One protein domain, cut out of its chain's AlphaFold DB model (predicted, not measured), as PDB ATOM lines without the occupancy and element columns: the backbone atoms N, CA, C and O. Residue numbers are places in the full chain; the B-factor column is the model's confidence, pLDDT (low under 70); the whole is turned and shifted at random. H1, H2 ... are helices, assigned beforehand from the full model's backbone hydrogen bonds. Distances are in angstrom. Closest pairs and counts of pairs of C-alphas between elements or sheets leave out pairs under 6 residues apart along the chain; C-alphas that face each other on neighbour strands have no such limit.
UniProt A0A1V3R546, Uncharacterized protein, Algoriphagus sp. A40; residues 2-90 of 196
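AT A GLANCE: This is residues 2 to 90 of the 196 residues of an uncharacterized protein of Algoriphagus sp. A40 (UniProt A0A1V3R546). Two helical hairpins, H2 with H3 and H4 with H5, are joined where H4 packs across H3, with H4 nearest the middle of the model. The short H1 lies toward one end of the long axis and H5 toward the other. The printed part has 89 residues with five named helices, H1 to H5 in that order, and no named strand; the class is all helix. It is compact, with a radius of gyration of the C-alphas of 12.5 A, yet elongated, spanning 38 by 24 by 22 A.

IN THESE COORDINATES: Find C-alpha 4 at (-14.789, 43.415, -28.809); there H1, residues 4 to 10, begins. H2, residues 22 to 34, runs 18.0 A, and H3, residues 37 to 49, runs 18.3 A. H4, residues 63 to 72, begins at C-alpha 63 at (-20.099, 23.222, -32.127). H5, residues 76 to 85, ends at C-alpha 85 at (-23.641, 11.018, -28.109).

HOW THE PARTS SIT: Begin at H4, the hub. It only just touches H1, with 3 pairs of C-alphas within 8 A, the closest being Cys 10 and Asp 64 at 7.2 A. H4 touches H3 at a steep tilt of 48 degrees, opposite ways; their closest C-alphas, Tyr 44 and Val 69, are 6.3 A apart. In the hairpin of H4 and H5, the closest C-alphas are those of Leu 70 and Leu 79, 6.2 A, at a shallow tilt of 26 degrees. In the hairpin of H2 and H3, look at the C-alphas of Ala 24 and Ser 43, the closest at 4.2 A, with a shallow tilt of 17 degrees. H3 and H5 are apart. Every O i to N i+4 pair is within hydrogen-bond range in H2, H3, H4 and H5, and 2 of 3 are in H1.

THE WHOLE: The C-alphas of Lys 2 and Asn 87, the two farthest apart, are 38.0 A from each other. The printed part has no cut; the links H1 to H2 and H3 to H4 are long. Look for low pLDDT, under 70, at residues 2 to 20, 55 to 57 and 90.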
ATOM      1  N   LYS A   2     -13.358  47.908 -26.047       39.78
ATOM      2  CA  LYS A   2     -12.938  46.945 -25.002       39.78
ATOM      3  C   LYS A   2     -13.802  45.678 -25.099       39.78
ATOM      4  O   LYS A   2     -13.294  44.628 -25.446       39.78
ATOM      5  N   ARG A   3     -15.124  45.883 -25.200       38.56
ATOM      6  CA  ARG A   3     -16.174  44.878 -25.498       38.56
ATOM      7  C   ARG A   3     -16.002  43.984 -26.746       38.56
ATOM      8  O   ARG A   3     -16.814  43.095 -26.953       38.56
ATOM      9  N   PHE A   4     -15.014  44.230 -27.605       37.19
ATOM     10  CA  PHE A   4     -14.789  43.415 -28.809       37.19
ATOM     11  C   PHE A   4     -13.953  42.157 -28.523       37.19
ATOM     12  O   PHE A   4     -13.967  41.241 -29.341       37.19
ATOM     13  N   LEU A   5     -13.248  42.088 -27.386       38.03
ATOM     14  CA  LEU A   5     -12.318  40.994 -27.105       38.03
ATOM     15  C   LEU A   5     -12.940  39.836 -26.306       38.03
ATOM     16  O   LEU A   5     -12.612  38.686 -26.588       38.03
ATOM     17  N   ALA A   6     -13.930  40.085 -25.439       38.38
ATOM     18  CA  ALA A   6     -14.801  39.014 -24.933       38.38
ATOM     19  C   ALA A   6     -15.580  38.310 -26.057       38.38
ATOM     20  O   ALA A   6     -15.743  37.092 -26.034       38.38
ATOM     21  N   ILE A   7     -15.981  39.062 -27.090       43.03
ATOM     22  CA  ILE A   7     -16.537  38.491 -28.322       43.03
ATOM     23  C   ILE A   7     -15.458  37.633 -29.001       43.03
ATOM     24  O   ILE A   7     -15.759  36.508 -29.388       43.03
ATOM     25  N   ALA A   8     -14.192  38.089 -29.029       36.53
ATOM     26  CA  ALA A   8     -13.043  37.421 -29.660       36.53
ATOM     27  C   ALA A   8     -12.718  35.998 -29.181       36.53
ATOM     28  O   ALA A   8     -12.061  35.259 -29.908       36.53
ATOM     29  N   LEU A   9     -13.232  35.570 -28.029       44.12
ATOM     30  CA  LEU A   9     -13.072  34.190 -27.558       44.12
ATOM     31  C   LEU A   9     -14.296  33.301 -27.735       44.12
ATOM     32  O   LEU A   9     -14.174  32.081 -27.650       44.12
ATOM     33  N   CYS A  10     -15.415  33.886 -28.159       42.12
ATOM     34  CA  CYS A  10     -16.319  33.189 -29.062       42.12
ATOM     35  C   CYS A  10     -15.731  33.117 -30.493       42.12
ATOM     36  O   CYS A  10     -16.002  32.147 -31.189       42.12
ATOM     37  N   LEU A  11     -14.856  34.045 -30.929       39.84
ATOM     38  CA  LEU A  11     -14.336  34.157 -32.316       39.84
ATOM     39  C   LEU A  11     -13.277  33.119 -32.766       39.84
ATOM     40  O   LEU A  11     -12.445  33.421 -33.623       39.84
ATOM     41  N   VAL A  12     -13.376  31.859 -32.336       41.12
ATOM     42  CA  VAL A  12     -13.140  30.768 -33.311       41.12
ATOM     43  C   VAL A  12     -14.356  30.648 -34.259       41.12
ATOM     44  O   VAL A  12     -14.241  30.104 -35.351       41.12
ATOM     45  N   SER A  13     -15.491  31.277 -33.921       40.84
ATOM     46  CA  SER A  13     -16.734  31.297 -34.703       40.84
ATOM     47  C   SER A  13     -16.900  32.470 -35.688       40.84
ATOM     48  O   SER A  13     -17.962  32.600 -36.292       40.84
ATOM     49  N   CYS A  14     -15.889  33.322 -35.921       37.59
ATOM     50  CA  CYS A  14     -16.054  34.513 -36.785       37.59
ATOM     51  C   CYS A  14     -16.214  34.211 -38.293       37.59
ATOM     52  O   CYS A  14     -16.248  35.128 -39.111       37.59
ATOM     53  N   GLN A  15     -16.300  32.938 -38.679       42.81
ATOM     54  CA  GLN A  15     -16.631  32.515 -40.038       42.81
ATOM     55  C   GLN A  15     -17.641  31.361 -40.020       42.81
ATOM     56  O   GLN A  15     -17.397  30.310 -40.605       42.81
ATOM     57  N   VAL A  16     -18.804  31.537 -39.381       44.78
ATOM     58  CA  VAL A  16     -19.979  30.736 -39.771       44.78
ATOM     59  C   VAL A  16     -20.548  31.340 -41.057       44.78
ATOM     60  O   VAL A  16     -21.573  32.016 -41.066       44.78
ATOM     61  N   ASP A  17     -19.826  31.139 -42.157       47.97
ATOM     62  CA  ASP A  17     -20.291  31.447 -43.506       47.97
ATOM     63  C   ASP A  17     -21.001  30.202 -44.059       47.97
ATOM     64  O   ASP A  17     -20.384  29.383 -44.737       47.97
ATOM     65  N   SER A  18     -22.275  29.994 -43.688       43.06
ATOM     66  CA  SER A  18     -23.176  29.023 -44.352       43.06
ATOM     67  C   SER A  18     -24.646  29.076 -43.884       43.06
ATOM     68  O   SER A  18     -25.234  28.051 -43.561       43.06
ATOM     69  N   GLY A  19     -25.282  30.255 -43.860       57.41
ATOM     70  CA  GLY A  19     -26.737  30.459 -44.076       57.41
ATOM     71  C   GLY A  19     -27.806  29.786 -43.181       57.41
ATOM     72  O   GLY A  19     -28.962  30.187 -43.268       57.41
ATOM     73  N   HIS A  20     -27.483  28.805 -42.335       65.62
ATOM     74  CA  HIS A  20     -28.462  28.002 -41.581       65.62
ATOM     75  C   HIS A  20     -28.418  28.223 -40.064       65.62
ATOM     76  O   HIS A  20     -29.313  27.790 -39.349       65.62
ATOM     77  N   LEU A  21     -27.386  28.906 -39.563       79.00
ATOM     78  CA  LEU A  21     -27.234  29.258 -38.146       79.00
ATOM     79  C   LEU A  21     -27.113  30.765 -37.920       79.00
ATOM     80  O   LEU A  21     -26.902  31.189 -36.786       79.00
ATOM     81  N   SER A  22     -27.243  31.570 -38.982       82.38
ATOM     82  CA  SER A  22     -27.065  33.020 -38.901       82.38
ATOM     83  C   SER A  22     -28.028  33.636 -37.896       82.38
ATOM     84  O   SER A  22     -27.597  34.416 -37.067       82.38
ATOM     85  N   GLU A  23     -29.291  33.206 -37.875       89.88
ATOM     86  CA  GLU A  23     -30.287  33.775 -36.967       89.88
ATOM     87  C   GLU A  23     -30.002  33.447 -35.490       89.88
ATOM     88  O   GLU A  23     -30.003  34.343 -34.646       89.88
ATOM     89  N   ALA A  24     -29.666  32.193 -35.159       92.00
ATOM     90  CA  ALA A  24     -29.232  31.851 -33.800       92.00
ATOM     91  C   ALA A  24     -27.963  32.610 -33.390       92.00
ATOM     92  O   ALA A  24     -27.850  33.032 -32.236       92.00
ATOM     93  N   ASN A  25     -27.016  32.778 -34.315       90.19
ATOM     94  CA  ASN A  25     -25.793  33.524 -34.061       90.19
ATOM     95  C   ASN A  25     -26.071  35.017 -33.851       90.19
ATOM     96  O   ASN A  25     -25.520  35.592 -32.922       90.19
ATOM     97  N   ASP A  26     -26.949  35.622 -34.647       91.44
ATOM     98  CA  ASP A  26     -27.327  37.032 -34.532       91.44
ATOM     99  C   ASP A  26     -27.966  37.307 -33.168       91.44
ATOM    100  O   ASP A  26     -27.553  38.228 -32.464       91.44
ATOM    101  N   TYR A  27     -28.895  36.448 -32.732       94.56
ATOM    102  CA  TYR A  27     -29.442  36.526 -31.378       94.56
ATOM    103  C   TYR A  27     -28.357  36.353 -30.307       94.56
ATOM    104  O   TYR A  27     -28.319  37.100 -29.332       94.56
ATOM    105  N   PHE A  28     -27.442  35.396 -30.466       92.19
ATOM    106  CA  PHE A  28     -26.387  35.194 -29.475       92.19
ATOM    107  C   PHE A  28     -25.420  36.385 -29.400       92.19
ATOM    108  O   PHE A  28     -25.065  36.819 -28.306       92.19
ATOM    109  N   VAL A  29     -25.043  36.966 -30.539       90.50
ATOM    110  CA  VAL A  29     -24.219  38.180 -30.611       90.50
ATOM    111  C   VAL A  29     -24.932  39.355 -29.949       90.50
ATOM    112  O   VAL A  29     -24.311  40.065 -29.158       90.50
ATOM    113  N   GLU A  30     -26.228  39.540 -30.199       91.69
ATOM    114  CA  GLU A  30     -26.994  40.612 -29.565       91.69
ATOM    115  C   GLU A  30     -27.054  40.431 -28.041       91.69
ATOM    116  O   GLU A  30     -26.872  41.396 -27.296       91.69
ATOM    117  N   TYR A  31     -27.188  39.192 -27.553       92.50
ATOM    118  CA  TYR A  31     -27.037  38.892 -26.127       92.50
ATOM    119  C   TYR A  31     -25.647  39.277 -25.600       92.50
ATOM    120  O   TYR A  31     -25.557  39.920 -24.557       92.50
ATOM    121  N   LEU A  32     -24.562  38.945 -26.304       86.88
ATOM    122  CA  LEU A  32     -23.206  39.317 -25.874       86.88
ATOM    123  C   LEU A  32     -22.992  40.842 -25.839       86.88
ATOM    124  O   LEU A  32     -22.182  41.333 -25.053       86.88
ATOM    125  N   LEU A  33     -23.708  41.600 -26.674       86.62
ATOM    126  CA  LEU A  33     -23.618  43.062 -26.734       86.62
ATOM    127  C   LEU A  33     -24.476  43.768 -25.675       86.62
ATOM    128  O   LEU A  33     -24.062  44.809 -25.145       86.62
ATOM    129  N   THR A  34     -25.663  43.230 -25.390       90.31
ATOM    130  CA  THR A  34     -26.705  43.885 -24.578       90.31
ATOM    131  C   THR A  34     -26.888  43.271 -23.193       90.31
ATOM    132  O   THR A  34     -27.353  43.953 -22.281       90.31
ATOM    133  N   HIS A  35     -26.509  42.003 -23.020       89.00
ATOM    134  CA  HIS A  35     -26.865  41.140 -21.891       89.00
ATOM    135  C   HIS A  35     -28.382  40.956 -21.687       89.00
ATOM    136  O   HIS A  35     -28.822  40.548 -20.610       89.00
ATOM    137  N   GLU A  36     -29.206  41.224 -22.705       94.38
ATOM    138  CA  GLU A  36     -30.643  40.964 -22.639       94.38
ATOM    139  C   GLU A  36     -30.930  39.469 -22.843       94.38
ATOM    140  O   GLU A  36     -30.767  38.915 -23.931       94.38
ATOM    141  N   ILE A  37     -31.394  38.807 -21.777       94.25
ATOM    142  CA  ILE A  37     -31.642  37.352 -21.737       94.25
ATOM    143  C   ILE A  37     -32.604  36.889 -22.843       94.25
ATOM    144  O   ILE A  37     -32.457  35.782 -23.351       94.25
ATOM    145  N   ALA A  38     -33.541  37.741 -23.273       97.38
ATOM    146  CA  ALA A  38     -34.488  37.421 -24.342       97.38
ATOM    147  C   ALA A  38     -33.796  37.027 -25.663       97.38
ATOM    148  O   ALA A  38     -34.302  36.167 -26.390       97.38
ATOM    149  N   TYR A  39     -32.627  37.603 -25.962       96.50
ATOM    150  CA  TYR A  39     -31.843  37.225 -27.135       96.50
ATOM    151  C   TYR A  39     -31.165  35.864 -26.953       96.50
ATOM    152  O   TYR A  39     -31.214  35.027 -27.851       96.50
ATOM    153  N   LEU A  40     -30.613  35.584 -25.771       95.06
ATOM    154  CA  LEU A  40     -30.053  34.268 -25.466       95.06
ATOM    155  C   LEU A  40     -31.123  33.168 -25.556       95.06
ATOM    156  O   LEU A  40     -30.885  32.116 -26.153       95.06
ATOM    157  N   ASP A  41     -32.318  33.438 -25.028       96.94
ATOM    158  CA  ASP A  41     -33.469  32.543 -25.131       96.94
ATOM    159  C   ASP A  41     -33.872  32.323 -26.594       96.94
ATOM    160  O   ASP A  41     -34.082  31.182 -27.004       96.94
ATOM    161  N   SER A  42     -33.923  33.386 -27.402       97.31
ATOM    162  CA  SER A  42     -34.241  33.299 -28.836       97.31
ATOM    163  C   SER A  42     -33.223  32.446 -29.598       97.31
ATOM    164  O   SER A  42     -33.614  31.580 -30.380       97.31
ATOM    165  N   SER A  43     -31.928  32.616 -29.309       95.81
ATOM    166  CA  SER A  43     -30.860  31.792 -29.883       95.81
ATOM    167  C   SER A  43     -31.053  30.307 -29.557       95.81
ATOM    168  O   SER A  43     -31.049  29.458 -30.453       95.81
ATOM    169  N   TYR A  44     -31.321  29.982 -28.288       96.19
ATOM    170  CA  TYR A  44     -31.585  28.607 -27.863       96.19
ATOM    171  C   TYR A  44     -32.842  28.013 -28.514       96.19
ATOM    172  O   TYR A  44     -32.804  26.877 -28.995       96.19
ATOM    173  N   GLN A  45     -33.951  28.762 -28.557       96.12
ATOM    174  CA  GLN A  45     -35.189  28.274 -29.175       96.12
ATOM    175  C   GLN A  45     -35.004  27.988 -30.664       96.12
ATOM    176  O   GLN A  45     -35.503  26.966 -31.129       96.12
ATOM    177  N   TYR A  46     -34.249  28.824 -31.381       94.31
ATOM    178  CA  TYR A  46     -33.931  28.590 -32.789       94.31
ATOM    179  C   TYR A  46     -33.143  27.289 -32.984       94.31
ATOM    180  O   TYR A  46     -33.536  26.424 -33.768       94.31
ATOM    181  N   LEU A  47     -32.056  27.094 -32.223       92.62
ATOM    182  CA  LEU A  47     -31.256  25.863 -32.295       92.62
ATOM    183  C   LEU A  47     -32.114  24.617 -32.039       92.62
ATOM    184  O   LEU A  47     -31.959  23.587 -32.703       92.62
ATOM    185  N   ARG A  48     -33.046  24.718 -31.090       92.50
ATOM    186  CA  ARG A  48     -33.974  23.643 -30.757       92.50
ATOM    187  C   ARG A  48     -35.003  23.390 -31.862       92.50
ATOM    188  O   ARG A  48     -35.215  22.227 -32.204       92.50
ATOM    189  N   SER A  49     -35.639  24.427 -32.415       91.75
ATOM    190  CA  SER A  49     -36.683  24.284 -33.444       91.75
ATOM    191  C   SER A  49     -36.137  23.710 -34.744       91.75
ATOM    192  O   SER A  49     -36.774  22.852 -35.351       91.75
ATOM    193  N   GLU A  50     -34.918  24.099 -35.113       90.00
ATOM    194  CA  GLU A  50     -34.214  23.568 -36.280       90.00
ATOM    195  C   GLU A  50     -33.597  22.180 -36.017       90.00
ATOM    196  O   GLU A  50     -33.023  21.551 -36.909       90.00
ATOM    197  N   GLY A  51     -33.718  21.648 -34.796       88.44
ATOM    198  CA  GLY A  51     -33.298  20.295 -34.433       88.44
ATOM    199  C   GLY A  51     -31.786  20.106 -34.303       88.44
ATOM    200  O   GLY A  51     -31.317  18.971 -34.409       88.44
ATOM    201  N   TYR A  52     -31.017  21.179 -34.088       87.81
ATOM    202  CA  TYR A  52     -29.569  21.110 -33.832       87.81
ATOM    203  C   TYR A  52     -29.224  20.399 -32.522       87.81
ATOM    204  O   TYR A  52     -28.133  19.855 -32.385       87.81
ATOM    205  N   LEU A  53     -30.175  20.330 -31.590       88.75
ATOM    206  CA  LEU A  53     -29.976  19.754 -30.260       88.75
ATOM    207  C   LEU A  53     -30.349  18.257 -30.170       88.75
ATOM    208  O   LEU A  53     -30.384  17.687 -29.086       88.75
ATOM    209  N   ASN A  54     -30.586  17.589 -31.305       80.75
ATOM    210  CA  ASN A  54     -31.025  16.185 -31.358       80.75
ATOM    211  C   ASN A  54     -29.874  15.162 -31.527       80.75
ATOM    212  O   ASN A  54     -30.076  14.104 -32.116       80.75
ATOM    213  N   GLY A  55     -28.657  15.459 -31.058       65.25
ATOM    214  CA  GLY A  55     -27.528  14.507 -31.003       65.25
ATOM    215  C   GLY A  55     -26.798  14.211 -32.320       65.25
ATOM    216  O   GLY A  55     -25.604  13.946 -32.294       65.25
ATOM    217  N   GLU A  56     -27.459  14.296 -33.476       64.88
ATOM    218  CA  GLU A  56     -26.844  13.952 -34.777       64.88
ATOM    219  C   GLU A  56     -26.208  15.138 -35.518       64.88
ATOM    220  O   GLU A  56     -25.492  14.947 -36.512       64.88
ATOM    221  N   LYS A  57     -26.507  16.362 -35.067       69.94
ATOM    222  CA  LYS A  57     -26.215  17.597 -35.802       69.94
ATOM    223  C   LYS A  57     -25.000  18.361 -35.302       69.94
ATOM    224  O   LYS A  57     -24.693  19.372 -35.912       69.94
ATOM    225  N   LEU A  58     -24.323  17.926 -34.243       78.00
ATOM    226  CA  LEU A  58     -23.068  18.564 -33.871       78.00
ATOM    227  C   LEU A  58     -21.999  18.261 -34.934       78.00
ATOM    228  O   LEU A  58     -21.824  17.131 -35.389       78.00
ATOM    229  N   ASP A  59     -21.316  19.307 -35.379       78.25
ATOM    230  CA  ASP A  59     -20.180  19.212 -36.284       78.25
ATOM    231  C   ASP A  59     -19.187  20.351 -36.019       78.25
ATOM    232  O   ASP A  59     -19.395  21.223 -35.171       78.25
ATOM    233  N   HIS A  60     -18.069  20.347 -36.742       75.75
ATOM    234  CA  HIS A  60     -17.027  21.357 -36.576       75.75
ATOM    235  C   HIS A  60     -17.479  22.789 -36.911       75.75
ATOM    236  O   HIS A  60     -16.816  23.723 -36.472       75.75
ATOM    237  N   GLN A  61     -18.565  22.973 -37.669       78.62
ATOM    238  CA  GLN A  61     -19.065  24.289 -38.080       78.62
ATOM    239  C   GLN A  61     -19.986  24.911 -37.029       78.62
ATOM    240  O   GLN A  61     -20.061  26.133 -36.930       78.62
ATOM    241  N   ASN A  62     -20.690  24.092 -36.246       81.62
ATOM    242  CA  ASN A  62     -21.725  24.580 -35.331       81.62
ATOM    243  C   ASN A  62     -21.434  24.371 -33.845       81.62
ATOM    244  O   ASN A  62     -22.093  24.995 -33.008       81.62
ATOM    245  N   ILE A  63     -20.434  23.548 -33.513       83.31
ATOM    246  CA  ILE A  63     -20.099  23.222 -32.127       83.31
ATOM    247  C   ILE A  63     -19.865  24.477 -31.282       83.31
ATOM    248  O   ILE A  63     -20.349  24.536 -30.160       83.31
ATOM    249  N   ASP A  64     -19.189  25.502 -31.805       84.25
ATOM    250  CA  ASP A  64     -18.873  26.706 -31.027       84.25
ATOM    251  C   ASP A  64     -20.121  27.480 -30.615       84.25
ATOM    252  O   ASP A  64     -20.269  27.835 -29.445       84.25
ATOM    253  N   LEU A  65     -21.054  27.689 -31.547       88.75
ATOM    254  CA  LEU A  65     -22.303  28.382 -31.252       88.75
ATOM    255  C   LEU A  65     -23.170  27.556 -30.298       88.75
ATOM    256  O   LEU A  65     -23.623  28.074 -29.281       88.75
ATOM    257  N   ILE A  66     -23.373  26.268 -30.595       90.75
ATOM    258  CA  ILE A  66     -24.247  25.399 -29.795       90.75
ATOM    259  C   ILE A  66     -23.706  25.247 -28.371       90.75
ATOM    260  O   ILE A  66     -24.450  25.438 -27.411       90.75
ATOM    261  N   THR A  67     -22.412  24.953 -28.215       90.50
ATOM    262  CA  THR A  67     -21.788  24.826 -26.888       90.50
ATOM    263  C   THR A  67     -21.880  26.132 -26.107       90.50
ATOM    264  O   THR A  67     -22.279  26.107 -24.944       90.50
ATOM    265  N   SER A  68     -21.606  27.275 -26.745       90.88
ATOM    266  CA  SER A  68     -21.714  28.588 -26.106       90.88
ATOM    267  C   SER A  68     -23.142  28.855 -25.633       90.88
ATOM    268  O   SER A  68     -23.361  29.092 -24.447       90.88
ATOM    269  N   VAL A  69     -24.137  28.740 -26.515       93.88
ATOM    270  CA  VAL A  69     -25.542  28.987 -26.164       93.88
ATOM    271  C   VAL A  69     -25.989  28.082 -25.014       93.88
ATOM    272  O   VAL A  69     -26.594  28.570 -24.058       93.88
ATOM    273  N   LEU A  70     -25.651  26.788 -25.043       94.62
ATOM    274  CA  LEU A  70     -26.024  25.849 -23.978       94.62
ATOM    275  C   LEU A  70     -25.316  26.136 -22.645       94.62
ATOM    276  O   LEU A  70     -25.941  26.012 -21.591       94.62
ATOM    277  N   LEU A  71     -24.049  26.561 -22.666       93.38
ATOM    278  CA  LEU A  71     -23.325  26.965 -21.457       93.38
ATOM    279  C   LEU A  71     -23.960  28.203 -20.813       93.38
ATOM    280  O   LEU A  71     -24.256  28.185 -19.617       93.38
ATOM    281  N   TYR A  72     -24.220  29.252 -21.600       92.88
ATOM    282  CA  TYR A  72     -24.815  30.496 -21.101       92.88
ATOM    283  C   TYR A  72     -26.269  30.314 -20.641       92.88
ATOM    284  O   TYR A  72     -26.682  30.919 -19.653       92.88
ATOM    285  N   THR A  73     -27.037  29.435 -21.292       94.31
ATOM    286  CA  THR A  73     -28.399  29.059 -20.855       94.31
ATOM    287  C   THR A  73     -28.421  28.008 -19.741       94.31
ATOM    288  O   THR A  73     -29.499  27.610 -19.288       94.31
ATOM    289  N   LYS A  74     -27.247  27.559 -19.277       94.44
ATOM    290  CA  LYS A  74     -27.069  26.551 -18.219       94.44
ATOM    291  C   LYS A  74     -27.754  25.213 -18.522       94.44
ATOM    292  O   LYS A  74     -28.192  24.502 -17.618       94.44
ATOM    293  N   LYS A  75     -27.850  24.843 -19.799       95.88
ATOM    294  CA  LYS A  75     -28.412  23.570 -20.280       95.88
ATOM    295  C   LYS A  75     -27.357  22.463 -20.244       95.88
ATOM    296  O   LYS A  75     -27.078  21.818 -21.251       95.88
ATOM    297  N   TYR A  76     -26.747  22.256 -19.078       95.25
ATOM    298  CA  TYR A  76     -25.586  21.373 -18.938       95.25
ATOM    299  C   TYR A  76     -25.904  19.904 -19.228       95.25
ATOM    300  O   TYR A  76     -25.092  19.238 -19.856       95.25
ATOM    301  N   ASP A  77     -27.089  19.412 -18.848       95.62
ATOM    302  CA  ASP A  77     -27.516  18.040 -19.167       95.62
ATOM    303  C   ASP A  77     -27.653  17.808 -20.677       95.62
ATOM    304  O   ASP A  77     -27.240  16.775 -21.200       95.62
ATOM    305  N   GLU A  78     -28.221  18.787 -21.383       94.75
ATOM    306  CA  GLU A  78     -28.396  18.743 -22.835       94.75
ATOM    307  C   GLU A  78     -27.034  18.786 -23.536       94.75
ATOM    308  O   GLU A  78     -26.758  17.963 -24.407       94.75
ATOM    309  N   LEU A  79     -26.141  19.674 -23.090       93.88
ATOM    310  CA  LEU A  79     -24.779  19.773 -23.609       93.88
ATOM    311  C   LEU A  79     -23.950  18.507 -23.339       93.88
ATOM    312  O   LEU A  79     -23.275  18.011 -24.238       93.88
ATOM    313  N   GLU A  80     -24.019  17.954 -22.129       94.56
ATOM    314  CA  GLU A  80     -23.361  16.694 -21.782       94.56
ATOM    315  C   GLU A  80     -23.858  15.554 -22.679       94.56
ATOM    316  O   GLU A  80     -23.049  14.793 -23.214       94.56
ATOM    317  N   GLY A  81     -25.178  15.450 -22.873       92.31
ATOM    318  CA  GLY A  81     -25.791  14.452 -23.744       92.31
ATOM    319  C   GLY A  81     -25.308  14.566 -25.187       92.31
ATOM    320  O   GLY A  81     -24.902  13.564 -25.773       92.31
ATOM    321  N   LEU A  82     -25.279  15.786 -25.731       90.69
ATOM    322  CA  LEU A  82     -24.771  16.060 -27.074       90.69
ATOM    323  C   LEU A  82     -23.297  15.668 -27.221       90.69
ATOM    324  O   LEU A  82     -22.945  14.938 -28.143       90.69
ATOM    325  N   LEU A  83     -22.441  16.092 -26.287       89.81
ATOM    326  CA  LEU A  83     -21.015  15.767 -26.319       89.81
ATOM    327  C   LEU A  83     -20.773  14.258 -26.170       89.81
ATOM    328  O   LEU A  83     -19.886  13.720 -26.820       89.81
ATOM    329  N   LYS A  84     -21.549  13.540 -25.352       89.50
ATOM    330  CA  LYS A  84     -21.383  12.084 -25.185       89.50
ATOM    331  C   LYS A  84     -21.926  11.270 -26.361       89.50
ATOM    332  O   LYS A  84     -21.362  10.220 -26.660       89.50
ATOM    333  N   ALA A  85     -23.015  11.714 -26.986       84.81
ATOM    334  CA  ALA A  85     -23.641  11.018 -28.109       84.81
ATOM    335  C   ALA A  85     -22.872  11.205 -29.424       84.81
ATOM    336  O   ALA A  85     -22.912  10.333 -30.292       84.81
ATOM    337  N   ASP A  86     -22.175  12.330 -29.566       75.38
ATOM    338  CA  ASP A  86     -21.445  12.646 -30.779       75.38
ATOM    339  C   ASP A  86     -20.219  11.728 -30.957       75.38
ATOM    340  O   ASP A  86     -19.370  11.605 -30.072       75.38
ATOM    341  N   ASN A  87     -20.118  11.087 -32.121       70.25
ATOM    342  CA  ASN A  87     -19.002  10.228 -32.526       70.25
ATOM    343  C   ASN A  87     -18.116  10.840 -33.630       70.25
ATOM    344  O   ASN A  87     -17.174  10.193 -34.075       70.25
ATOM    345  N   LYS A  88     -18.434  12.048 -34.103       71.56
ATOM    346  CA  LYS A  88     -17.716  12.781 -35.160       71.56
ATOM    347  C   LYS A  88     -16.729  13.787 -34.577       71.56
ATOM    348  O   LYS A  88     -15.674  14.038 -35.148       71.56
ATOM    349  N   LEU A  89     -17.086  14.370 -33.444       72.94
ATOM    350  CA  LEU A  89     -16.254  15.207 -32.617       72.94
ATOM    351  C   LEU A  89     -15.366  14.277 -31.793       72.94
ATOM    352  O   LEU A  89     -15.823  13.579 -30.885       72.94
ATOM    353  N   GLU A  90     -14.083  14.269 -32.117       69.31
ATOM    354  CA  GLU A  90     -13.042  13.625 -31.325       69.31
ATOM    355  C   GLU A  90     -11.972  14.655 -30.950       69.31
ATOM    356  O   GLU A  90     -11.761  15.656 -31.641       69.31
TER     357      GLU A  90